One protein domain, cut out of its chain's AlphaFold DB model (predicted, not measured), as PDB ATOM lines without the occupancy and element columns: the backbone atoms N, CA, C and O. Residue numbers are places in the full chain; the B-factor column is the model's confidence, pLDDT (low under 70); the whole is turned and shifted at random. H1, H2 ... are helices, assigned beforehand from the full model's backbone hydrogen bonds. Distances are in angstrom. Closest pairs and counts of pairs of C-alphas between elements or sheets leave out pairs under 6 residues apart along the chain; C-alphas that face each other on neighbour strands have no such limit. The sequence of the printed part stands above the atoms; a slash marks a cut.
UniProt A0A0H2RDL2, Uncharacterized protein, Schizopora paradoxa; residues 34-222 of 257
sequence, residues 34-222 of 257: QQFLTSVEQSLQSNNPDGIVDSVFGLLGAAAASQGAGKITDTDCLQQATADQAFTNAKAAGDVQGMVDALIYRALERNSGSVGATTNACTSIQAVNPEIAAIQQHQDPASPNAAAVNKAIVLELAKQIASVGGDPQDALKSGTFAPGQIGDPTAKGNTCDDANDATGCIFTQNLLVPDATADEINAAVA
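AT A GLANCE: This is residues 34 to 222 of the 257 residues of an uncharacterized protein of Schizopora paradoxa (UniProt A0A0H2RDL2). Look for a core made by the antiparallel helical hairpin of H4 and H5, with H1 crossing one side of it and a second helical hairpin, H7 and H8, packing on H5. H10 packs on H7 and H8 away from H5, while the short H2 packs on H1 and on the start of H4, and long unnamed loops reach out far from the turn between H4 and H5. You have 189 printed residues with ten named helices, H1 to H10 in chain order, and no named strand. The class is all helix, though under half of the residues, 89, are in named elements. The whole is compact, with a radius of gyration of the C-alphas of 15.4 A, and spans 43 by 41 by 33 A.

IN THESE COORDINATES: Find C-alpha 34 at (181.384, 303.886, 314.153); from there H1 runs through residues 34 to 46, 18.6 A. Next come H2, residues 55 to 58, and H3, residues 62 to 65. H4, residues 78 to 93, is 22.6 A long, and H5, residues 96 to 107, is 17.0 A long. After H6, residues 130 to 133, find C-alpha 146 at (173.683, 316.452, 296.846), where H7, residues 146 to 163, starts its 25.4 A. H8 is residues 168 to 174, H9 residues 201 to 204, and H10 residues 214 to 220, ending at C-alpha 220 (190.521, 324.996, 299.986).

HOW THE PARTS SIT: Start at the hub, H5, which touches five helices. It forms a hairpin with H4, at a shallow tilt of 10 degrees, with closest C-alphas Phe 87 and Met 99 at 4.9 A. H1 touches H5 at a steep tilt of 65 degrees, Phe 36 to Asp 101, 5.5 A between C-alphas. With residues 153 to 161 alone, H7 touches H5, closest at the C-alphas of Val 100 and Ile 161, 5.7 A. H7 and H8 form a hairpin, closest at the C-alphas of Ala 158 and Pro 168, 4.5 A. H10 touches H7, the C-alphas of Leu 155 and Ile 217 being 5.9 A apart. H6 touches H4, H2 touches H1 and H4, and H3 only just touches H2, only at the corner, with 3 pairs of C-alphas within 8 A. H9 touches no helix. Every O i to N i+4 pair is within hydrogen-bond range in H4, H5, H7 and H10, but 8 of 9 in H1 and 0 of 3 in H8, where 4 of 4 O i to N i+3 pairs are.

THE WHOLE: The C-alphas farthest apart, Gly 94 and Pro 185, are 45.7 A apart. The printed part has no cut. The links H3 to H4, H5 to H6, H6 to H7 and H8 to H9 are long. Mean pLDDT of the printed part is 94.6, and residue 188 alone is under 70.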
ATOM      1  N   GLN A  34     181.306 304.245 312.729       97.62
ATOM      2  CA  GLN A  34     181.384 303.886 314.153       97.62
ATOM      3  C   GLN A  34     182.578 304.474 314.922       97.62
ATOM      4  O   GLN A  34     182.432 304.813 316.100       97.62
ATOM      5  N   GLN A  35     183.748 304.622 314.293       98.06
ATOM      6  CA  GLN A  35     184.915 305.214 314.958       98.06
ATOM      7  C   GLN A  35     184.644 306.645 315.454       98.06
ATOM      8  O   GLN A  35     185.026 306.992 316.571       98.06
ATOM      9  N   PHE A  36     183.913 307.446 314.672       98.56
ATOM     10  CA  PHE A  36     183.586 308.826 315.031       98.56
ATOM     11  C   PHE A  36     182.481 308.889 316.075       98.56
ATOM     12  O   PHE A  36     182.589 309.689 316.998       98.56
ATOM     13  N   LEU A  37     181.476 308.006 316.000       98.19
ATOM     14  CA  LEU A  37     180.495 307.853 317.081       98.19
ATOM     15  C   LEU A  37     181.186 307.546 318.409       98.19
ATOM     16  O   LEU A  37     180.941 308.205 319.410       98.19
ATOM     17  N   THR A  38     182.108 306.586 318.404       98.31
ATOM     18  CA  THR A  38     182.820 306.161 319.616       98.31
ATOM     19  C   THR A  38     183.661 307.297 320.207       98.31
ATOM     20  O   THR A  38     183.619 307.528 321.415       98.31
ATOM     21  N   SER A  39     184.400 308.026 319.365       98.56
ATOM     22  CA  SER A  39     185.224 309.165 319.790       98.56
ATOM     23  C   SER A  39     184.377 310.326 320.329       98.56
ATOM     24  O   SER A  39     184.622 310.840 321.426       98.56
ATOM     25  N   VAL A  40     183.309 310.690 319.611       98.75
ATOM     26  CA  VAL A  40     182.372 311.741 320.030       98.75
ATOM     27  C   VAL A  40     181.656 311.367 321.315       98.75
ATOM     28  O   VAL A  40     181.537 312.216 322.192       98.75
ATOM     29  N   GLU A  41     181.234 310.114 321.469       98.44
ATOM     30  CA  GLU A  41     180.614 309.615 322.694       98.44
ATOM     31  C   GLU A  41     181.565 309.733 323.887       98.44
ATOM     32  O   GLU A  41     181.200 310.277 324.930       98.44
ATOM     33  N   GLN A  42     182.819 309.300 323.727       98.44
ATOM     34  CA  GLN A  42     183.826 309.421 324.778       98.44
ATOM     35  C   GLN A  42     184.023 310.883 325.205       98.44
ATOM     36  O   GLN A  42     184.070 311.179 326.404       98.44
ATOM     37  N   SER A  43     184.117 311.801 324.240       98.50
ATOM     38  CA  SER A  43     184.273 313.223 324.538       98.50
ATOM     39  C   SER A  43     183.009 313.827 325.161       98.50
ATOM     40  O   SER A  43     183.093 314.528 326.173       98.50
ATOM     41  N   LEU A  44     181.822 313.519 324.631       98.62
ATOM     42  CA  LEU A  44     180.523 313.959 325.147       98.62
ATOM     43  C   LEU A  44     180.357 313.577 326.622       98.62
ATOM     44  O   LEU A  44     180.081 314.444 327.451       98.62
ATOM     45  N   GLN A  45     180.587 312.308 326.968       98.00
ATOM     46  CA  GLN A  45     180.344 311.804 328.322       98.00
ATOM     47  C   GLN A  45     181.335 312.325 329.368       98.00
ATOM     48  O   GLN A  45     181.070 312.220 330.566       98.00
ATOM     49  N   SER A  46     182.447 312.941 328.956       97.81
ATOM     50  CA  SER A  46     183.352 313.611 329.898       97.81
ATOM     51  C   SER A  46     182.696 314.815 330.597       97.81
ATOM     52  O   SER A  46     183.010 315.101 331.753       97.81
ATOM     53  N   ASN A  47     181.748 315.487 329.930       98.31
ATOM     54  CA  ASN A  47     180.899 316.532 330.497       98.31
ATOM     55  C   ASN A  47     179.644 316.720 329.625       98.31
ATOM     56  O   ASN A  47     179.696 317.357 328.573       98.31
ATOM     57  N   ASN A  48     178.517 316.173 330.084       98.19
ATOM     58  CA  ASN A  48     177.263 316.086 329.334       98.19
ATOM     59  C   ASN A  48     176.111 316.777 330.095       98.19
ATOM     60  O   ASN A  48     175.278 316.107 330.715       98.19
ATOM     61  N   PRO A  49     176.064 318.124 330.117       98.00
ATOM     62  CA  PRO A  49     175.078 318.871 330.902       98.00
ATOM     63  C   PRO A  49     173.640 318.679 330.403       98.00
ATOM     64  O   PRO A  49     172.696 318.794 331.197       98.00
ATOM     65  N   ASP A  50     173.470 318.371 329.118       97.88
ATOM     66  CA  ASP A  50     172.170 318.133 328.495       97.88
ATOM     67  C   ASP A  50     171.678 316.695 328.645       97.88
ATOM     68  O   ASP A  50     170.505 316.426 328.399       97.88
ATOM     69  N   GLY A  51     172.521 315.781 329.131       97.94
ATOM     70  CA  GLY A  51     172.149 314.383 329.336       97.94
ATOM     71  C   GLY A  51     171.767 313.681 328.033       97.94
ATOM     72  O   GLY A  51     170.826 312.886 328.030       97.94
ATOM     73  N   ILE A  52     172.456 314.007 326.935       98.12
ATOM     74  CA  ILE A  52     172.319 313.304 325.654       98.12
ATOM     75  C   ILE A  52     172.753 311.853 325.874       98.12
ATOM     76  O   ILE A  52     173.811 311.602 326.448       98.12
ATOM     77  N   VAL A  53     171.912 310.898 325.488       97.25
ATOM     78  CA  VAL A  53     172.064 309.502 325.927       97.25
ATOM     79  C   VAL A  53     173.232 308.810 325.238       97.25
ATOM     80  O   VAL A  53     173.984 308.110 325.906       97.25
ATOM     81  N   ASP A  54     173.347 308.991 323.925       96.88
ATOM     82  CA  ASP A  54     174.403 308.416 323.094       96.88
ATOM     83  C   ASP A  54     174.542 309.253 321.814       96.88
ATOM     84  O   ASP A  54     173.545 309.756 321.278       96.88
ATOM     85  N   SER A  55     175.766 309.407 321.319       97.44
ATOM     86  CA  SER A  55     176.083 310.116 320.080       97.44
ATOM     87  C   SER A  55     175.269 309.630 318.875       97.44
ATOM     88  O   SER A  55     174.833 310.456 318.075       97.44
ATOM     89  N   VAL A  56     174.954 308.333 318.778       96.62
ATOM     90  CA  VAL A  56     174.195 307.759 317.653       96.62
ATOM     91  C   VAL A  56     172.830 308.428 317.467       96.62
ATOM     92  O   VAL A  56     172.351 308.575 316.344       96.62
ATOM     93  N   PHE A  57     172.210 308.916 318.550       95.75
ATOM     94  CA  PHE A  57     170.894 309.550 318.476       95.75
ATOM     95  C   PHE A  57     170.885 310.836 317.653       95.75
ATOM     96  O   PHE A  57     169.833 311.196 317.124       95.75
ATOM     97  N   GLY A  58     172.023 311.521 317.513       95.31
ATOM     98  CA  GLY A  58     172.109 312.713 316.676       95.31
ATOM     99  C   GLY A  58     172.029 312.409 315.180       95.31
ATOM    100  O   GLY A  58     171.566 313.262 314.424       95.31
ATOM    101  N   LEU A  59     172.412 311.205 314.753       94.31
ATOM    102  CA  LEU A  59     172.359 310.807 313.345       94.31
ATOM    103  C   LEU A  59     170.970 310.286 312.941       94.31
ATOM    104  O   LEU A  59     170.551 310.450 311.796       94.31
ATOM    105  N   LEU A  60     170.200 309.783 313.912       90.69
ATOM    106  CA  LEU A  60     168.871 309.223 313.693       90.69
ATOM    107  C   LEU A  60     167.841 310.246 313.183       90.69
ATOM    108  O   LEU A  60     167.885 311.449 313.480       90.69
ATOM    109  N   GLY A  61     166.808 309.718 312.520       87.62
ATOM    110  CA  GLY A  61     165.590 310.461 312.210       87.62
ATOM    111  C   GLY A  61     164.868 310.951 313.475       87.62
ATOM    112  O   GLY A  61     164.935 310.331 314.539       87.62
ATOM    113  N   ALA A  62     164.127 312.060 313.359       86.81
ATOM    114  CA  ALA A  62     163.564 312.822 314.485       86.81
ATOM    115  C   ALA A  62     162.836 311.976 315.554       86.81
ATOM    116  O   ALA A  62     163.023 312.176 316.755       86.81
ATOM    117  N   ALA A  63     162.033 310.990 315.135       87.12
ATOM    118  CA  ALA A  63     161.292 310.135 316.065       87.12
ATOM    119  C   ALA A  63     162.218 309.286 316.956       87.12
ATOM    120  O   ALA A  63     161.958 309.144 318.151       87.12
ATOM    121  N   ALA A  64     163.291 308.727 316.398       89.56
ATOM    122  CA  ALA A  64     164.245 307.928 317.159       89.56
ATOM    123  C   ALA A  64     165.229 308.822 317.929       89.56
ATOM    124  O   ALA A  64     165.445 308.581 319.114       89.56
ATOM    125  N   ALA A  65     165.696 309.917 317.319       91.50
ATOM    126  CA  ALA A  65     166.518 310.945 317.961       91.50
ATOM    127  C   ALA A  65     165.914 311.447 319.287       91.50
ATOM    128  O   ALA A  65     166.613 311.563 320.292       91.50
ATOM    129  N   SER A  66     164.590 311.653 319.332       93.50
ATOM    130  CA  SER A  66     163.884 312.120 320.536       93.50
ATOM    131  C   SER A  66     164.040 311.218 321.770       93.50
ATOM    132  O   SER A  66     163.888 311.690 322.894       93.50
ATOM    133  N   GLN A  67     164.361 309.932 321.588       93.94
ATOM    134  CA  GLN A  67     164.505 308.978 322.693       93.94
ATOM    135  C   GLN A  67     165.828 309.152 323.446       93.94
ATOM    136  O   GLN A  67     165.914 308.764 324.609       93.94
ATOM    137  N   GLY A  68     166.836 309.746 322.801       94.50
ATOM    138  CA  GLY A  68     168.160 309.981 323.377       94.50
ATOM    139  C   GLY A  68     168.565 311.450 323.460       94.50
ATOM    140  O   GLY A  68     169.707 311.743 323.799       94.50
ATOM    141  N   ALA A  69     167.648 312.376 323.172       96.38
ATOM    142  CA  ALA A  69     167.952 313.801 323.059       96.38
ATOM    143  C   ALA A  69     168.277 314.494 324.398       96.38
ATOM    144  O   ALA A  69     168.776 315.619 324.411       96.38
ATOM    145  N   GLY A  70     167.991 313.852 325.535       97.00
ATOM    146  CA  GLY A  70     168.182 314.461 326.848       97.00
ATOM    147  C   GLY A  70     167.333 315.727 326.999       97.00
ATOM    148  O   GLY A  70     166.108 315.685 326.886       97.00
ATOM    149  N   LYS A  71     167.985 316.863 327.259       97.56
ATOM    150  CA  LYS A  71     167.351 318.190 327.356       97.56
ATOM    151  C   LYS A  71     167.168 318.887 326.007       97.56
ATOM    152  O   LYS A  71     166.493 319.917 325.961       97.56
ATOM    153  N   ILE A  72     167.735 318.354 324.927       97.69
ATOM    154  CA  ILE A  72     167.575 318.917 323.588       97.69
ATOM    155  C   ILE A  72     166.156 318.620 323.099       97.69
ATOM    156  O   ILE A  72     165.765 317.470 322.926       97.69
ATOM    157  N   THR A  73     165.360 319.668 322.894       95.06
ATOM    158  CA  THR A  73     163.958 319.531 322.469       95.06
ATOM    159  C   THR A  73     163.797 319.540 320.954       95.06
ATOM    160  O   THR A  73     162.894 318.885 320.435       95.06
ATOM    161  N   ASP A  74     164.667 320.260 320.246       95.62
ATOM    162  CA  ASP A  74     164.704 320.270 318.789       95.62
ATOM    163  C   ASP A  74     165.633 319.165 318.278       95.62
ATOM    164  O   ASP A  74     166.860 319.294 318.278       95.62
ATOM    165  N   THR A  75     165.037 318.066 317.821       93.88
ATOM    166  CA  THR A  75     165.780 316.922 317.286       93.88
ATOM    167  C   THR A  75     166.529 317.238 315.996       93.88
ATOM    168  O   THR A  75     167.471 316.519 315.674       93.88
ATOM    169  N   ASP A  76     166.170 318.304 315.270       94.12
ATOM    170  CA  ASP A  76     166.944 318.741 314.101       94.12
ATOM    171  C   ASP A  76     168.281 319.373 314.501       94.12
ATOM    172  O   ASP A  76     169.235 319.381 313.722       94.12
ATOM    173  N   CYS A  77     168.384 319.818 315.754       96.81
ATOM    174  CA  CYS A  77     169.600 320.349 316.347       96.81
ATOM    175  C   CYS A  77     170.418 319.335 317.147       96.81
ATOM    176  O   CYS A  77     171.529 319.671 317.557       96.81
ATOM    177  N   LEU A  78     169.929 318.106 317.348       97.44
ATOM    178  CA  LEU A  78     170.588 317.143 318.232       97.44
ATOM    179  C   LEU A  78     172.014 316.806 317.781       97.44
ATOM    180  O   LEU A  78     172.927 316.875 318.593       97.44
ATOM    181  N   GLN A  79     172.240 316.534 316.492       98.06
ATOM    182  CA  GLN A  79     173.594 316.292 315.975       98.06
ATOM    183  C   GLN A  79     174.536 317.465 316.263       98.06
ATOM    184  O   GLN A  79     175.663 317.253 316.704       98.06
ATOM    185  N   GLN A  80     174.079 318.699 316.026       98.38
ATOM    186  CA  GLN A  80     174.891 319.887 316.263       98.38
ATOM    187  C   GLN A  80     175.206 320.051 317.746       98.38
ATOM    188  O   GLN A  80     176.357 320.290 318.082       98.38
ATOM    189  N   ALA A  81     174.216 319.884 318.624       98.44
ATOM    190  CA  ALA A  81     174.408 319.977 320.068       98.44
ATOM    191  C   ALA A  81     175.387 318.906 320.582       98.44
ATOM    192  O   ALA A  81     176.314 319.229 321.322       98.44
ATOM    193  N   THR A  82     175.239 317.656 320.129       98.75
ATOM    194  CA  THR A  82     176.168 316.561 320.437       98.75
ATOM    195  C   THR A  82     177.592 316.900 319.993       98.75
ATOM    196  O   THR A  82     178.525 316.798 320.789       98.75
ATOM    197  N   ALA A  83     177.761 317.336 318.741       98.81
ATOM    198  CA  ALA A  83     179.066 317.672 318.182       98.81
ATOM    199  C   ALA A  83     179.708 318.869 318.900       98.81
ATOM    200  O   ALA A  83     180.891 318.835 319.220       98.81
ATOM    201  N   ASP A  84     178.926 319.909 319.192       98.81
ATOM    202  CA  ASP A  84     179.386 321.130 319.855       98.81
ATOM    203  C   ASP A  84     179.829 320.868 321.301       98.81
ATOM    204  O   ASP A  84     180.877 321.354 321.737       98.81
ATOM    205  N   GLN A  85     179.086 320.037 322.038       98.88
ATOM    206  CA  GLN A  85     179.467 319.636 323.391       98.88
ATOM    207  C   GLN A  85     180.722 318.752 323.385       98.88
ATOM    208  O   GLN A  85     181.649 319.003 324.159       98.88
ATOM    209  N   ALA A  86     180.794 317.758 322.494       98.88
ATOM    210  CA  ALA A  86     181.972 316.904 322.346       98.88
ATOM    211  C   ALA A  86     183.213 317.706 321.920       98.88
ATOM    212  O   ALA A  86     184.295 317.516 322.473       98.88
ATOM    213  N   PHE A  87     183.064 318.658 321.000       98.88
ATOM    214  CA  PHE A  87     184.150 319.542 320.590       98.88
ATOM    215  C   PHE A  87     184.617 320.427 321.750       98.88
ATOM    216  O   PHE A  87     185.816 320.533 321.999       98.88
ATOM    217  N   THR A  88     183.685 321.014 322.511       98.81
ATOM    218  CA  THR A  88     184.001 321.812 323.710       98.81
ATOM    219  C   THR A  88     184.838 321.013 324.706       98.81
ATOM    220  O   THR A  88     185.846 321.508 325.215       98.81
ATOM    221  N   ASN A  89     184.440 319.768 324.966       98.81
ATOM    222  CA  ASN A  89     185.122 318.889 325.906       98.81
ATOM    223  C   ASN A  89     186.524 318.500 325.408       98.81
ATOM    224  O   ASN A  89     187.494 318.623 326.158       98.81
ATOM    225  N   ALA A  90     186.652 318.129 324.131       98.75
ATOM    226  CA  ALA A  90     187.938 317.804 323.514       98.75
ATOM    227  C   ALA A  90     188.891 319.011 323.522       98.75
ATOM    228  O   ALA A  90     190.055 318.899 323.911       98.75
ATOM    229  N   LYS A  91     188.378 320.204 323.200       98.31
ATOM    230  CA  LYS A  91     189.129 321.466 323.241       98.31
ATOM    231  C   LYS A  91     189.618 321.797 324.647       98.31
ATOM    232  O   LYS A  91     190.770 322.190 324.812       98.31
ATOM    233  N   ALA A  92     188.781 321.595 325.667       98.31
ATOM    234  CA  ALA A  92     189.171 321.776 327.065       98.31
ATOM    235  C   ALA A  92     190.251 320.774 327.517       98.31
ATOM    236  O   ALA A  92     191.083 321.113 328.360       98.31
ATOM    237  N   ALA A  93     190.266 319.569 326.942       98.06
ATOM    238  CA  ALA A  93     191.275 318.543 327.199       98.06
ATOM    239  C   ALA A  93     192.569 318.714 326.375       98.06
ATOM    240  O   ALA A  93     193.555 318.030 326.648       98.06
ATOM    241  N   GLY A  94     192.589 319.610 325.380       97.50
ATOM    242  CA  GLY A  94     193.690 319.716 324.417       97.50
ATOM    243  C   GLY A  94     193.776 318.526 323.451       97.50
ATOM    244  O   GLY A  94     194.841 318.271 322.890       97.50
ATOM    245  N   ASP A  95     192.676 317.793 323.269       98.31
ATOM    246  CA  ASP A  95     192.581 316.633 322.387       98.31
ATOM    247  C   ASP A  95     192.223 317.070 320.960       98.31
ATOM    248  O   ASP A  95     191.057 317.278 320.616       98.31
ATOM    249  N   VAL A  96     193.248 317.233 320.121       98.38
ATOM    250  CA  VAL A  96     193.068 317.620 318.713       98.38
ATOM    251  C   VAL A  96     192.309 316.556 317.929       98.38
ATOM    252  O   VAL A  96     191.462 316.918 317.117       98.38
ATOM    253  N   GLN A  97     192.549 315.269 318.189       98.56
ATOM    254  CA  GLN A  97     191.838 314.215 317.469       98.56
ATOM    255  C   GLN A  97     190.352 314.224 317.836       98.56
ATOM    256  O   GLN A  97     189.514 314.217 316.942       98.56
ATOM    257  N   GLY A  98     190.017 314.357 319.123       98.75
ATOM    258  CA  GLY A  98     188.630 314.494 319.568       98.75
ATOM    259  C   GLY A  98     187.924 315.729 318.989       98.75
ATOM    260  O   GLY A  98     186.740 315.666 318.655       98.75
ATOM    261  N   MET A  99     188.641 316.846 318.802       98.88
ATOM    262  CA  MET A  99     188.102 318.014 318.089       98.88
ATOM    263  C   MET A  99     187.812 317.687 316.618       98.88
ATOM    264  O   MET A  99     186.726 317.995 316.132       98.88
ATOM    265  N   VAL A 100     188.749 317.044 315.916       98.88
ATOM    266  CA  VAL A 100     188.582 316.637 314.509       98.88
ATOM    267  C   VAL A 100     187.422 315.659 314.343       98.88
ATOM    268  O   VAL A 100     186.577 315.860 313.473       98.88
ATOM    269  N   ASP A 101     187.326 314.653 315.206       98.88
ATOM    270  CA  ASP A 101     186.271 313.642 315.150       98.88
ATOM    271  C   ASP A 101     184.884 314.260 315.384       98.88
ATOM    272  O   ASP A 101     183.924 313.886 314.710       98.88
ATOM    273  N   ALA A 102     184.775 315.265 316.262       98.88
ATOM    274  CA  ALA A 102     183.539 316.022 316.456       98.88
ATOM    275  C   ALA A 102     183.154 316.866 315.225       98.88
ATOM    276  O   ALA A 102     181.973 316.938 314.877       98.88
ATOM    277  N   LEU A 103     184.132 317.466 314.533       98.88
ATOM    278  CA  LEU A 103     183.894 318.182 313.273       98.88
ATOM    279  C   LEU A 103     183.420 317.222 312.171       98.88
ATOM    280  O   LEU A 103     182.443 317.515 311.483       98.88
ATOM    281  N   ILE A 104     184.061 316.055 312.035       98.81
ATOM    282  CA  ILE A 104     183.661 315.026 311.064       98.81
ATOM    283  C   ILE A 104     182.248 314.533 311.375       98.81
ATOM    284  O   ILE A 104     181.400 314.523 310.487       98.81
ATOM    285  N   TYR A 105     181.963 314.211 312.638       98.75
ATOM    286  CA  TYR A 105     180.634 313.799 313.087       98.75
ATOM    287  C   TYR A 105     179.551 314.844 312.774       98.75
ATOM    288  O   TYR A 105     178.448 314.478 312.364       98.75
ATOM    289  N   ARG A 106     179.855 316.145 312.911       98.44
ATOM    290  CA  ARG A 106     178.925 317.230 312.554       98.44
ATOM    291  C   ARG A 106     178.563 317.231 311.066       98.44
ATOM    292  O   ARG A 106     177.439 317.604 310.732       98.44
ATOM    293  N   ALA A 107     179.499 316.837 310.204       98.06
ATOM    294  CA  ALA A 107     179.311 316.787 308.759       98.06
ATOM    295  C   ALA A 107     178.582 315.524 308.277       98.06
ATOM    296  O   ALA A 107     178.052 315.537 307.168       98.06
ATOM    297  N   LEU A 108     178.538 314.450 309.074       97.00
ATOM    298  CA  LEU A 108     177.906 313.192 308.669       97.00
ATOM    299  C   LEU A 108     176.436 313.381 308.296       97.00
ATOM    300  O   LEU A 108     175.725 314.200 308.883       97.00
ATOM    301  N   GLU A 109     175.985 312.588 307.330       93.31
ATOM    302  CA  GLU A 109     174.583 312.532 306.937       93.31
ATOM    303  C   GLU A 109     173.720 312.079 308.122       93.31
ATOM    304  O   GLU A 109     174.041 311.118 308.821       93.31
ATOM    305  N   ARG A 110     172.603 312.777 308.330       90.81
ATOM    306  CA  ARG A 110     171.543 312.330 309.236       90.81
ATOM    307  C   ARG A 110     170.503 311.556 308.451       90.81
ATOM    308  O   ARG A 110     170.037 312.041 307.418       90.81
ATOM    309  N   ASN A 111     170.061 310.437 309.005       86.19
ATOM    310  CA  ASN A 111     169.040 309.597 308.410       86.19
ATOM    311  C   ASN A 111     167.713 310.354 308.254       86.19
ATOM    312  O   ASN A 111     167.041 310.719 309.224       86.19
ATOM    313  N   SER A 112     167.340 310.588 306.999       78.62
ATOM    314  CA  SER A 112     166.119 311.290 306.603       78.62
ATOM    315  C   SER A 112     164.890 310.366 306.533       78.62
ATOM    316  O   SER A 112     163.775 310.833 306.296       78.62
ATOM    317  N   GLY A 113     165.073 309.055 306.740       79.56
ATOM    318  CA  GLY A 113     164.028 308.031 306.690       79.56
ATOM    319  C   GLY A 113     163.611 307.601 305.276       79.56
ATOM    320  O   GLY A 113     162.753 306.724 305.137       79.56
ATOM    321  N   SER A 114     164.183 308.188 304.215       83.12
ATOM    322  CA  SER A 114     163.932 307.772 302.828       83.12
ATOM    323  C   SER A 114     165.028 308.217 301.863       83.12
ATOM    324  O   SER A 114     165.489 309.351 301.943       83.12
ATOM    325  N   VAL A 115     165.335 307.370 300.875       85.19
ATOM    326  CA  VAL A 115     166.333 307.668 299.838       85.19
ATOM    327  C   VAL A 115     165.992 308.953 299.081       85.19
ATOM    328  O   VAL A 115     164.914 309.077 298.490       85.19
ATOM    329  N   GLY A 116     166.947 309.876 299.058       84.12
ATOM    330  CA  GLY A 116     166.879 311.155 298.360       84.12
ATOM    331  C   GLY A 116     166.150 312.267 299.116       84.12
ATOM    332  O   GLY A 116     166.008 313.367 298.569       84.12
ATOM    333  N   ALA A 117     165.710 312.034 300.355       86.06
ATOM    334  CA  ALA A 117     165.165 313.098 301.190       86.06
ATOM    335  C   ALA A 117     166.272 313.949 301.822       86.06
ATOM    336  O   ALA A 117     167.290 313.448 302.288       86.06
ATOM    337  N   THR A 118     166.024 315.254 301.870       86.81
ATOM    338  CA  THR A 118     166.896 316.218 302.539       86.81
ATOM    339  C   THR A 118     166.585 316.273 304.028       86.81
ATOM    340  O   THR A 118     165.409 316.309 304.402       86.81
ATOM    341  N   THR A 119     167.609 316.381 304.869       83.56
ATOM    342  CA  THR A 119     167.422 316.573 306.314       83.56
ATOM    343  C   THR A 119     167.418 318.058 306.665       83.56
ATOM    344  O   THR A 119     168.245 318.827 306.170       83.56
ATOM    345  N   ASN A 120     166.492 318.466 307.536       88.88
ATOM    346  CA  ASN A 120     166.371 319.845 308.001       88.88
ATOM    347  C   ASN A 120     167.660 320.336 308.674       88.88
ATOM    348  O   ASN A 120     168.317 319.604 309.418       88.88
ATOM    349  N   ALA A 121     168.005 321.602 308.445       89.50
ATOM    350  CA  ALA A 121     169.086 322.260 309.168       89.50
ATOM    351  C   ALA A 121     168.667 322.581 310.612       89.50
ATOM    352  O   ALA A 121     167.519 322.947 310.868       89.50
ATOM    353  N   CYS A 122     169.628 322.531 311.537       94.12
ATOM    354  CA  CYS A 122     169.443 323.080 312.874       94.12
ATOM    355  C   CYS A 122     169.288 324.604 312.795       94.12
ATOM    356  O   CYS A 122     170.151 325.289 312.249       94.12
ATOM    357  N   THR A 123     168.197 325.142 313.341       93.12
ATOM    358  CA  THR A 123     167.934 326.595 313.330       93.12
ATOM    359  C   THR A 123     167.629 327.178 314.706       93.12
ATOM    360  O   THR A 123     167.710 328.392 314.880       93.12
ATOM    361  N   SER A 124     167.293 326.340 315.690       95.81
ATOM    362  CA  SER A 124     166.876 326.785 317.024       95.81
ATOM    363  C   SER A 124     168.018 326.854 318.042       95.81
ATOM    364  O   SER A 124     167.903 327.574 319.034       95.81
ATOM    365  N   ILE A 125     169.123 326.142 317.797       95.94
ATOM    366  CA  ILE A 125     170.302 326.110 318.664       95.94
ATOM    367  C   ILE A 125     171.491 326.685 317.902       95.94
ATOM    368  O   ILE A 125     171.829 326.234 316.809       95.94
ATOM    369  N   GLN A 126     172.149 327.671 318.502       96.12
ATOM    370  CA  GLN A 126     173.411 328.200 318.007       96.12
ATOM    371  C   GLN A 126     174.563 327.462 318.692       96.12
ATOM    372  O   GLN A 126     174.628 327.447 319.919       96.12
ATOM    373  N   ALA A 127     175.460 326.864 317.906       97.50
ATOM    374  CA  ALA A 127     176.678 326.257 318.435       97.50
ATOM    375  C   ALA A 127     177.571 327.319 319.098       97.50
ATOM    376  O   ALA A 127     177.705 328.444 318.603       97.50
ATOM    377  N   VAL A 128     178.178 326.952 320.223       97.94
ATOM    378  CA  VAL A 128     179.117 327.789 320.972       97.94
ATOM    379  C   VAL A 128     180.474 327.830 320.270       97.94
ATOM    380  O   VAL A 128     181.134 328.872 320.288       97.94
ATOM    381  N   ASN A 129     180.886 326.734 319.622       98.50
ATOM    382  CA  ASN A 129     182.135 326.683 318.871       98.50
ATOM    383  C   ASN A 129     181.912 327.135 317.419       98.50
ATOM    384  O   ASN A 129     181.133 326.503 316.696       98.50
ATOM    385  N   PRO A 130     182.594 328.200 316.952       98.12
ATOM    386  CA  PRO A 130     182.453 328.675 315.577       98.12
ATOM    387  C   PRO A 130     182.871 327.625 314.541       98.12
ATOM    388  O   PRO A 130     182.312 327.607 313.449       98.12
ATOM    389  N   GLU A 131     183.802 326.733 314.889       98.44
ATOM    390  CA  GLU A 131     184.240 325.625 314.040       98.44
ATOM    391  C   GLU A 131     183.080 324.651 313.751       98.44
ATOM    392  O   GLU A 131     182.878 324.246 312.610       98.44
ATOM    393  N   ILE A 132     182.256 324.345 314.761       98.56
ATOM    394  CA  ILE A 132     181.058 323.502 314.614       98.56
ATOM    395  C   ILE A 132     179.930 324.269 313.916       98.56
ATOM    396  O   ILE A 132     179.243 323.709 313.063       98.56
ATOM    397  N   ALA A 133     179.758 325.556 314.235       97.81
ATOM    398  CA  ALA A 133     178.740 326.414 313.623       97.81
ATOM    399  C   ALA A 133     178.930 326.598 312.105       97.81
ATOM    400  O   ALA A 133     177.964 326.869 311.396       97.81
ATOM    401  N   ALA A 134     180.166 326.483 311.612       97.62
ATOM    402  CA  ALA A 134     180.488 326.605 310.193       97.62
ATOM    403  C   ALA A 134     180.085 325.370 309.367       97.62
ATOM    404  O   ALA A 134     179.988 325.460 308.142       97.62
ATOM    405  N   ILE A 135     179.854 324.223 310.016       97.19
ATOM    406  CA  ILE A 135     179.643 322.938 309.347       97.19
ATOM    407  C   ILE A 135     178.156 322.580 309.331       97.19
ATOM    408  O   ILE A 135     177.477 322.528 310.360       97.19
ATOM    409  N   GLN A 136     177.681 322.248 308.134       94.88
ATOM    410  CA  GLN A 136     176.373 321.640 307.901       94.88
ATOM    411  C   GLN A 136     176.523 320.130 307.705       94.88
ATOM    412  O   GLN A 136     177.587 319.659 307.318       94.88
ATOM    413  N   GLN A 137     175.448 319.380 307.930       94.69
ATOM    414  CA  GLN A 137     175.417 317.947 307.658       94.69
ATOM    415  C   GLN A 137     175.259 317.644 306.165       94.69
ATOM    416  O   GLN A 137     174.556 318.372 305.449       94.69
ATOM    417  N   HIS A 138     175.852 316.539 305.715       95.12
ATOM    418  CA  HIS A 138     175.624 315.990 304.384       95.12
ATOM    419  C   HIS A 138     174.138 315.716 304.129       95.12
ATOM    420  O   HIS A 138     173.348 315.448 305.039       95.12
ATOM    421  N   GLN A 139     173.764 315.818 302.859       91.94
ATOM    422  CA  GLN A 139     172.478 315.380 302.336       91.94
ATOM    423  C   GLN A 139     172.593 313.952 301.814       91.94
ATOM    424  O   GLN A 139     173.680 313.536 301.400       91.94
ATOM    425  N   ASP A 140     171.454 313.261 301.748       91.56
ATOM    426  CA  ASP A 140     171.362 311.968 301.076       91.56
ATOM    427  C   ASP A 140     171.910 312.096 299.637       91.56
ATOM    428  O   ASP A 140     171.527 313.021 298.910       91.56
ATOM    429  N   PRO A 141     172.798 311.198 299.181       91.69
ATOM    430  CA  PRO A 141     173.451 311.316 297.874       91.69
ATOM    431  C   PRO A 141     172.493 311.262 296.675       91.69
ATOM    432  O   PRO A 141     172.844 311.705 295.579       91.69
ATOM    433  N   ALA A 142     171.284 310.725 296.852       91.75
ATOM    434  CA  ALA A 142     170.220 310.737 295.854       91.75
ATOM    435  C   ALA A 142     169.367 312.022 295.890       91.75
ATOM    436  O   ALA A 142     168.499 312.200 295.028       91.75
ATOM    437  N   SER A 143     169.593 312.934 296.843       90.75
ATOM    438  CA  SER A 143     168.903 314.225 296.894       90.75
ATOM    439  C   SER A 143     169.314 315.147 295.738       90.75
ATOM    440  O   SER A 143     170.445 315.100 295.239       90.75
ATOM    441  N   PRO A 144     168.426 316.068 295.316       91.75
ATOM    442  CA  PRO A 144     168.774 317.083 294.329       91.75
ATOM    443  C   PRO A 144     170.000 317.904 294.756       91.75
ATOM    444  O   PRO A 144     170.034 318.465 295.847       91.75
ATOM    445  N   ASN A 145     170.984 318.024 293.861       92.81
ATOM    446  CA  ASN A 145     172.240 318.759 294.073       92.81
ATOM    447  C   ASN A 145     173.151 318.221 295.198       92.81
ATOM    448  O   ASN A 145     174.112 318.912 295.543       92.81
ATOM    449  N   ALA A 146     172.914 317.013 295.728       92.44
ATOM    450  CA  ALA A 146     173.683 316.452 296.846       92.44
ATOM    451  C   ALA A 146     175.199 316.482 296.606       92.44
ATOM    452  O   ALA A 146     175.932 317.002 297.435       92.44
ATOM    453  N   ALA A 147     175.666 316.072 295.421       93.94
ATOM    454  CA  ALA A 147     177.094 316.091 295.088       93.94
ATOM    455  C   ALA A 147     177.745 317.486 295.215       93.94
ATOM    456  O   ALA A 147     178.892 317.604 295.632       93.94
ATOM    457  N   ALA A 148     177.030 318.559 294.857       96.88
ATOM    458  CA  ALA A 148     177.552 319.920 294.987       96.88
ATOM    459  C   ALA A 148     177.493 320.417 296.439       96.88
ATOM    460  O   ALA A 148     178.421 321.080 296.900       96.88
ATOM    461  N   VAL A 149     176.412 320.091 297.155       96.44
ATOM    462  CA  VAL A 149     176.204 320.482 298.556       96.44
ATOM    463  C   VAL A 149     177.192 319.760 299.475       96.44
ATOM    464  O   VAL A 149     177.903 320.420 300.227       96.44
ATOM    465  N   ASN A 150     177.304 318.438 299.363       96.69
ATOM    466  CA  ASN A 150     178.210 317.621 300.169       96.69
ATOM    467  C   ASN A 150     179.670 317.984 299.886       96.69
ATOM    468  O   ASN A 150     180.444 318.158 300.821       96.69
ATOM    469  N   LYS A 151     180.040 318.255 298.624       98.25
ATOM    470  CA  LYS A 151     181.368 318.803 298.310       98.25
ATOM    471  C   LYS A 151     181.647 320.101 299.068       98.25
ATOM    472  O   LYS A 151     182.709 320.244 299.663       98.25
ATOM    473  N   ALA A 152     180.718 321.058 299.037       98.25
ATOM    474  CA  ALA A 152     180.899 322.326 299.742       98.25
ATOM    475  C   ALA A 152     181.064 322.117 301.257       98.25
ATOM    476  O   ALA A 152     181.894 322.785 301.871       98.25
ATOM    477  N   ILE A 153     180.332 321.157 301.829       98.19
ATOM    478  CA  ILE A 153     180.455 320.760 303.234       98.19
ATOM    479  C   ILE A 153     181.834 320.160 303.521       98.19
ATOM    480  O   ILE A 153     182.492 320.633 304.441       98.19
ATOM    481  N   VAL A 154     182.317 319.199 302.724       98.56
ATOM    482  CA  VAL A 154     183.652 318.596 302.904       98.56
ATOM    483  C   VAL A 154     184.761 319.643 302.810       98.56
ATOM    484  O   VAL A 154     185.700 319.629 303.604       98.56
ATOM    485  N   LEU A 155     184.662 320.587 301.871       98.56
ATOM    486  CA  LEU A 155     185.659 321.651 301.741       98.56
ATOM    487  C   LEU A 155     185.627 322.632 302.917       98.56
ATOM    488  O   LEU A 155     186.676 323.147 303.297       98.56
ATOM    489  N   GLU A 156     184.458 322.905 303.495       98.56
ATOM    490  CA  GLU A 156     184.362 323.721 304.706       98.56
ATOM    491  C   GLU A 156     184.876 322.958 305.932       98.56
ATOM    492  O   GLU A 156     185.702 323.486 306.674       98.56
ATOM    493  N   LEU A 157     184.500 321.685 306.078       98.69
ATOM    494  CA  LEU A 157     185.016 320.774 307.098       98.69
ATOM    495  C   LEU A 157     186.549 320.733 307.083       98.69
ATOM    496  O   LEU A 157     187.172 320.896 308.128       98.69
ATOM    497  N   ALA A 158     187.168 320.595 305.909       98.69
ATOM    498  CA  ALA A 158     188.622 320.583 305.773       98.69
ATOM    499  C   ALA A 158     189.283 321.853 306.332       98.69
ATOM    500  O   ALA A 158     190.314 321.772 307.003       98.69
ATOM    501  N   LYS A 159     188.686 323.033 306.108       98.56
ATOM    502  CA  LYS A 159     189.192 324.290 306.683       98.56
ATOM    503  C   LYS A 159     189.071 324.299 308.201       98.56
ATOM    504  O   LYS A 159     189.987 324.777 308.864       98.56
ATOM    505  N   GLN A 160     187.974 323.780 308.750       98.62
ATOM    506  CA  GLN A 160     187.787 323.720 310.200       98.62
ATOM    507  C   GLN A 160     188.735 322.710 310.854       98.62
ATOM    508  O   GLN A 160     189.317 322.997 311.895       98.62
ATOM    509  N   ILE A 161     188.994 321.573 310.208       98.50
ATOM    510  CA  ILE A 161     190.010 320.616 310.660       98.50
ATOM    511  C   ILE A 161     191.405 321.265 310.647       98.50
ATOM    512  O   ILE A 161     192.138 321.183 311.635       98.50
ATOM    513  N   ALA A 162     191.753 321.983 309.574       98.12
ATOM    514  CA  ALA A 162     193.011 322.727 309.491       98.12
ATOM    515  C   ALA A 162     193.130 323.793 310.598       98.12
ATOM    516  O   ALA A 162     194.203 323.987 311.174       98.12
ATOM    517  N   SER A 163     192.030 324.490 310.906       97.44
ATOM    518  CA  SER A 163     192.012 325.590 311.874       97.44
ATOM    519  C   SER A 163     192.234 325.122 313.316       97.44
ATOM    520  O   SER A 163     192.752 325.900 314.119       97.44
ATOM    521  N   VAL A 164     191.939 323.857 313.632       97.19
ATOM    522  CA  VAL A 164     192.220 323.238 314.942       97.19
ATOM    523  C   VAL A 164     193.542 322.461 314.983       97.19
ATOM    524  O   VAL A 164     193.908 321.923 316.026       97.19
ATOM    525  N   GLY A 165     194.287 322.428 313.870       96.56
ATOM    526  CA  GLY A 165     195.584 321.757 313.760       96.56
ATOM    527  C   GLY A 165     195.526 320.268 313.398       96.56
ATOM    528  O   GLY A 165     196.528 319.578 313.580       96.56
ATOM    529  N   GLY A 166     194.386 319.773 312.908       97.81
ATOM    530  CA  GLY A 166     194.248 318.417 312.368       97.81
ATOM    531  C   GLY A 166     194.708 318.288 310.911       97.81
ATOM    532  O   GLY A 166     195.066 319.281 310.274       97.81
ATOM    533  N   ASP A 167     194.677 317.063 310.371       98.00
ATOM    534  CA  ASP A 167     194.941 316.800 308.949       98.00
ATOM    535  C   ASP A 167     193.689 317.106 308.107       98.00
ATOM    536  O   ASP A 167     192.698 316.383 308.215       98.00
ATOM    537  N   PRO A 168     193.698 318.124 307.227       98.38
ATOM    538  CA  PRO A 168     192.523 318.481 306.433       98.38
ATOM    539  C   PRO A 168     192.008 317.361 305.525       98.38
ATOM    540  O   PRO A 168     190.838 317.379 305.143       98.38
ATOM    541  N   GLN A 169     192.858 316.392 305.173       98.38
ATOM    542  CA  GLN A 169     192.462 315.236 304.369       98.38
ATOM    543  C   GLN A 169     191.496 314.308 305.119       98.38
ATOM    544  O   GLN A 169     190.734 313.582 304.478       98.38
ATOM    545  N   ASP A 170     191.443 314.382 306.454       98.50
ATOM    546  CA  ASP A 170     190.465 313.640 307.250       98.50
ATOM    547  C   ASP A 170     189.020 314.051 306.944       98.50
ATOM    548  O   ASP A 170     188.108 313.257 307.168       98.50
ATOM    549  N   ALA A 171     188.795 315.219 306.328       98.56
ATOM    550  CA  ALA A 171     187.479 315.614 305.835       98.56
ATOM    551  C   ALA A 171     186.895 314.615 304.820       98.56
ATOM    552  O   ALA A 171     185.682 314.461 304.746       98.56
ATOM    553  N   LEU A 172     187.727 313.878 304.071       98.25
ATOM    554  CA  LEU A 172     187.241 312.839 303.150       98.25
ATOM    555  C   LEU A 172     186.542 311.684 303.878       98.25
ATOM    556  O   LEU A 172     185.736 310.980 303.274       98.25
ATOM    557  N   LYS A 173     186.830 311.491 305.172       98.25
ATOM    558  CA  LYS A 173     186.213 310.447 305.995       98.25
ATOM    559  C   LYS A 173     184.769 310.772 306.388       98.25
ATOM    560  O   LYS A 173     184.126 309.895 306.949       98.25
ATOM    561  N   SER A 174     184.255 311.976 306.105       97.75
ATOM    562  CA  SER A 174     182.822 312.281 306.256       97.75
ATOM    563  C   SER A 174     181.987 311.868 305.040       97.75
ATOM    564  O   SER A 174     180.775 312.085 305.041       97.75
ATOM    565  N   GLY A 175     182.630 311.334 303.992       94.75
ATOM    566  CA  GLY A 175     181.991 310.968 302.733       94.75
ATOM    567  C   GLY A 175     180.789 310.040 302.898       94.75
ATOM    568  O   GLY A 175     180.632 309.325 303.886       94.75
ATOM    569  N   THR A 176     179.924 310.059 301.896       91.75
ATOM    570  CA  THR A 176     178.654 309.325 301.907       91.75
ATOM    571  C   THR A 176     178.734 308.023 301.104       91.75
ATOM    572  O   THR A 176     179.785 307.644 300.582       91.75
ATOM    573  N   PHE A 177     177.626 307.288 301.019       93.00
ATOM    574  CA  PHE A 177     177.505 306.111 300.157       93.00
ATOM    575  C   PHE A 177     177.236 306.497 298.693       93.00
ATOM    576  O   PHE A 177     176.860 307.621 298.369       93.00
ATOM    577  N   ALA A 178     177.342 305.534 297.773       91.81
ATOM    578  CA  ALA A 178     176.823 305.733 296.420       91.81
ATOM    579  C   ALA A 178     175.291 305.963 296.447       91.81
ATOM    580  O   ALA A 178     174.598 305.236 297.170       91.81
ATOM    581  N   PRO A 179     174.735 306.882 295.627       90.56
ATOM    582  CA  PRO A 179     173.302 307.177 295.609       90.56
ATOM    583  C   PRO A 179     172.421 305.934 295.466       90.56
ATOM    584  O   PRO A 179     172.644 305.088 294.595       90.56
ATOM    585  N   GLY A 180     171.411 305.833 296.331       87.56
ATOM    586  CA  GLY A 180     170.390 304.792 296.263       87.56
ATOM    587  C   GLY A 180     169.324 305.067 295.197       87.56
ATOM    588  O   GLY A 180     169.320 306.098 294.522       87.56
ATOM    589  N   GLN A 181     168.366 304.147 295.067       87.06
ATOM    590  CA  GLN A 181     167.201 304.341 294.205       87.06
ATOM    591  C   GLN A 181     166.078 305.069 294.960       87.06
ATOM    592  O   GLN A 181     165.547 304.560 295.946       87.06
ATOM    593  N   ILE A 182     165.656 306.233 294.457       86.06
ATOM    594  CA  ILE A 182     164.484 306.946 294.987       86.06
ATOM    595  C   ILE A 182     163.243 306.050 294.886       86.06
ATOM    596  O   ILE A 182     162.957 305.473 293.833       86.06
ATOM    597  N   GLY A 183     162.490 305.964 295.983       81.62
ATOM    598  CA  GLY A 183     161.304 305.113 296.083       81.62
ATOM    599  C   GLY A 183     161.602 303.641 296.380       81.62
ATOM    600  O   GLY A 183     160.682 302.827 296.306       81.62
ATOM    601  N   ASP A 184     162.849 303.289 296.718       78.50
ATOM    602  CA  ASP A 184     163.181 301.975 297.272       78.50
ATOM    603  C   ASP A 184     162.299 301.694 298.508       78.50
ATOM    604  O   ASP A 184     162.379 302.430 299.497       78.50
ATOM    605  N   PRO A 185     161.458 300.640 298.486       75.88
ATOM    606  CA  PRO A 185     160.532 300.341 299.575       75.88
ATOM    607  C   PRO A 185     161.236 299.942 300.878       75.88
ATOM    608  O   PRO A 185     160.599 299.930 301.930       75.88
ATOM    609  N   THR A 186     162.524 299.595 300.823       75.50
ATOM    610  CA  THR A 186     163.334 299.293 302.010       75.50
ATOM    611  C   THR A 186     163.959 300.538 302.633       75.50
ATOM    612  O   THR A 186     164.426 300.465 303.767       75.50
ATOM    613  N   ALA A 187     163.987 301.655 301.892       70.06
ATOM    614  CA  ALA A 187     164.721 302.875 302.221       70.06
ATOM    615  C   ALA A 187     166.217 302.650 302.538       70.06
ATOM    616  O   ALA A 187     166.856 303.528 303.108       70.06
ATOM    617  N   LYS A 188     166.785 301.488 302.179       69.31
ATOM    618  CA  LYS A 188     168.143 301.103 302.571       69.31
ATOM    619  C   LYS A 188     169.213 301.838 301.769       69.31
ATOM    620  O   LYS A 188     170.255 302.175 302.319       69.31
ATOM    621  N   GLY A 189     169.001 302.035 300.467       74.38
ATOM    622  CA  GLY A 189     170.075 302.491 299.581       74.38
ATOM    623  C   GLY A 189     171.264 301.513 299.553       74.38
ATOM    624  O   GLY A 189     171.109 300.318 299.806       74.38
ATOM    625  N   ASN A 190     172.466 302.019 299.255       84.19
ATOM    626  CA  ASN A 190     173.704 301.221 299.167       84.19
ATOM    627  C   ASN A 190     174.478 301.156 300.496       84.19
ATOM    628  O   ASN A 190     175.707 301.125 300.512       84.19
ATOM    629  N   THR A 191     173.753 301.192 301.609       86.56
ATOM    630  CA  THR A 191     174.306 301.499 302.929       86.56
ATOM    631  C   THR A 191     174.642 300.243 303.728       86.56
ATOM    632  O   THR A 191     174.240 299.118 303.391       86.56
ATOM    633  N   CYS A 192     175.370 300.444 304.821       89.81
ATOM    634  CA  CYS A 192     175.677 299.426 305.814       89.81
ATOM    635  C   CYS A 192     175.460 299.985 307.228       89.81
ATOM    636  O   CYS A 192     175.511 301.196 307.433       89.81
ATOM    637  N   ASP A 193     175.248 299.081 308.186       90.62
ATOM    638  CA  ASP A 193     175.023 299.407 309.595       90.62
ATOM    639  C   ASP A 193     175.539 298.268 310.462       90.62
ATOM    640  O   ASP A 193     174.942 297.188 310.502       90.62
ATOM    641  N   ASP A 194     176.690 298.465 311.096       91.56
ATOM    642  CA  ASP A 194     177.257 297.454 311.979       91.56
ATOM    643  C   ASP A 194     177.943 298.104 313.176       91.56
ATOM    644  O   ASP A 194     179.098 298.515 313.111       91.56
ATOM    645  N   ALA A 195     177.231 298.138 314.300       90.19
ATOM    646  CA  ALA A 195     177.761 298.625 315.568       90.19
ATOM    647  C   ALA A 195     178.942 297.785 316.104       90.19
ATOM    648  O   ALA A 195     179.638 298.228 317.014       90.19
ATOM    649  N   ASN A 196     179.170 296.573 315.580       93.06
ATOM    650  CA  ASN A 196     180.297 295.726 315.984       93.06
ATOM    651  C   ASN A 196     181.558 295.977 315.146       93.06
ATOM    652  O   ASN A 196     182.629 295.478 315.497       93.06
ATOM    653  N   ASP A 197     181.450 296.736 314.055       96.00
ATOM    654  CA  ASP A 197     182.598 297.182 313.283       96.00
ATOM    655  C   ASP A 197     183.137 298.482 313.886       96.00
ATOM    656  O   ASP A 197     182.633 299.565 313.611       96.00
ATOM    657  N   ALA A 198     184.179 298.377 314.711       96.06
ATOM    658  CA  ALA A 198     184.743 299.521 315.426       96.06
ATOM    659  C   ALA A 198     185.279 300.637 314.507       96.06
ATOM    660  O   ALA A 198     185.327 301.792 314.924       96.06
ATOM    661  N   THR A 199     185.692 300.317 313.275       96.75
ATOM    662  CA  THR A 199     186.110 301.334 312.297       96.75
ATOM    663  C   THR A 199     184.890 301.974 311.641       96.75
ATOM    664  O   THR A 199     184.865 303.181 311.401       96.75
ATOM    665  N   GLY A 200     183.863 301.169 311.400       96.75
ATOM    666  CA  GLY A 200     182.671 301.543 310.667       96.75
ATOM    667  C   GLY A 200     182.643 300.827 309.326       96.75
ATOM    668  O   GLY A 200     183.606 300.851 308.549       96.75
ATOM    669  N   CYS A 201     181.509 300.192 309.049       95.88
ATOM    670  CA  CYS A 201     181.356 299.311 307.900       95.88
ATOM    671  C   CYS A 201     181.559 300.020 306.550       95.88
ATOM    672  O   CYS A 201     181.908 299.364 305.568       95.88
ATOM    673  N   ILE A 202     181.396 301.349 306.482       95.62
ATOM    674  CA  ILE A 202     181.627 302.108 305.244       95.62
ATOM    675  C   ILE A 202     183.099 302.052 304.820       95.62
ATOM    676  O   ILE A 202     183.409 301.995 303.629       95.62
ATOM    677  N   PHE A 203     184.009 302.000 305.795       97.31
ATOM    678  CA  PHE A 203     185.446 301.930 305.568       97.31
ATOM    679  C   PHE A 203     185.887 300.494 305.303       97.31
ATOM    680  O   PHE A 203     186.572 300.230 304.317       97.31
ATOM    681  N   THR A 204     185.468 299.544 306.142       97.88
ATOM    682  CA  THR A 204     185.919 298.145 306.038       97.88
ATOM    683  C   THR A 204     185.401 297.449 304.783       97.88
ATOM    684  O   THR A 204     186.080 296.581 304.231       97.88
ATOM    685  N   GLN A 205     184.233 297.864 304.284       96.62
ATOM    686  CA  GLN A 205     183.649 297.354 303.045       96.62
ATOM    687  C   GLN A 205     183.985 298.216 301.819       96.62
ATOM    688  O   GLN A 205     183.566 297.873 300.715       96.62
ATOM    689  N   ASN A 206     184.774 299.288 301.977       96.62
ATOM    690  CA  ASN A 206     185.140 300.230 300.908       96.62
ATOM    691  C   ASN A 206     183.918 300.813 300.175       96.62
ATOM    692  O   ASN A 206     183.878 300.860 298.946       96.62
ATOM    693  N   LEU A 207     182.905 301.225 300.939       95.38
ATOM    694  CA  LEU A 207     181.659 301.793 300.419       95.38
ATOM    695  C   LEU A 207     181.662 303.328 300.393       95.38
ATOM    696  O   LEU A 207     180.746 303.921 299.822       95.38
ATOM    697  N   LEU A 208     182.674 303.958 300.998       96.06
ATOM    698  CA  LEU A 208     182.802 305.411 301.051       96.06
ATOM    699  C   LEU A 208     183.022 305.987 299.651       96.06
ATOM    700  O   LEU A 208     183.963 305.617 298.944       96.06
ATOM    701  N   VAL A 209     182.181 306.948 299.288       95.31
ATOM    702  CA  VAL A 209     182.336 307.786 298.107       95.31
ATOM    703  C   VAL A 209     182.775 309.173 298.578       95.31
ATOM    704  O   VAL A 209     182.013 309.855 299.260       95.31
ATOM    705  N   PRO A 210     184.002 309.613 298.252       94.06
ATOM    706  CA  PRO A 210     184.467 310.929 298.659       94.06
ATOM    707  C   PRO A 210     183.744 312.025 297.864       94.06
ATOM    708  O   PRO A 210     183.711 311.992 296.632       94.06
ATOM    709  N   ASP A 211     183.210 313.027 298.563       95.81
ATOM    710  CA  ASP A 211     182.496 314.154 297.942       95.81
ATOM    711  C   ASP A 211     183.440 315.234 297.367       95.81
ATOM    712  O   ASP A 211     183.024 316.104 296.597       95.81
ATOM    713  N   ALA A 212     184.731 315.170 297.699       97.38
ATOM    714  CA  ALA A 212     185.784 316.040 297.179       97.38
ATOM    715  C   ALA A 212     187.057 315.241 296.863       97.38
ATOM    716  O   ALA A 212     187.239 314.107 297.300       97.38
ATOM    717  N   THR A 213     187.961 315.842 296.096       98.00
ATOM    718  CA  THR A 213     189.299 315.296 295.845       98.00
ATOM    719  C   THR A 213     190.326 315.860 296.827       98.00
ATOM    720  O   THR A 213     190.161 316.957 297.363       98.00
ATOM    721  N   ALA A 214     191.435 315.140 297.015       97.62
ATOM    722  CA  ALA A 214     192.545 315.604 297.846       97.62
ATOM    723  C   ALA A 214     193.103 316.963 297.382       97.62
ATOM    724  O   ALA A 214     193.436 317.809 298.212       97.62
ATOM    725  N   ASP A 215     193.159 317.198 296.067       97.88
ATOM    726  CA  ASP A 215     193.625 318.461 295.482       97.88
ATOM    727  C   ASP A 215     192.662 319.620 295.761       97.88
ATOM    728  O   ASP A 215     193.105 320.722 296.083       97.88
ATOM    729  N   GLU A 216     191.346 319.383 295.689       98.19
ATOM    730  CA  GLU A 216     190.344 320.387 296.063       98.19
ATOM    731  C   GLU A 216     190.448 320.747 297.551       98.19
ATOM    732  O   GLU A 216     190.373 321.927 297.892       98.19
ATOM    733  N   ILE A 217     190.692 319.764 298.425       98.31
ATOM    734  CA  ILE A 217     190.948 320.003 299.853       98.31
ATOM    735  C   ILE A 217     192.210 320.843 300.044       98.31
ATOM    736  O   ILE A 217     192.161 321.875 300.713       98.31
ATOM    737  N   ASN A 218     193.323 320.453 299.418       97.25
ATOM    738  CA  ASN A 218     194.588 321.185 299.506       97.25
ATOM    739  C   ASN A 218     194.437 322.638 299.032       97.25
ATOM    740  O   ASN A 218     194.989 323.554 299.640       97.25
ATOM    741  N   ALA A 219     193.660 322.859 297.969       97.19
ATOM    742  CA  ALA A 219     193.347 324.195 297.480       97.19
ATOM    743  C   ALA A 219     192.457 324.984 298.456       97.19
ATOM    744  O   ALA A 219     192.695 326.171 298.669       97.19
ATOM    745  N   ALA A 220     191.454 324.345 299.065       95.81
ATOM    746  CA  ALA A 220     190.521 324.996 299.986       95.81
ATOM    747  C   ALA A 220     191.173 325.436 301.303       95.81
ATOM    748  O   ALA A 220     190.763 326.447 301.876       95.81
ATOM    749  N   VAL A 221     192.183 324.700 301.772       96.56
ATOM    750  CA  VAL A 221     192.898 325.011 303.021       96.56
ATOM    751  C   VAL A 221     194.143 325.872 302.821       96.56
ATOM    752  O   VAL A 221     194.794 326.246 303.797       96.56
ATOM    753  N   ALA A 222     194.477 326.225 301.578       92.06
ATOM    754  CA  ALA A 222     195.608 327.091 301.280       92.06
ATOM    755  C   ALA A 222     195.435 328.457 301.974       92.06
ATOM    756  O   ALA A 222     194.614 329.281 301.580       92.06
TER     757      ALA A 222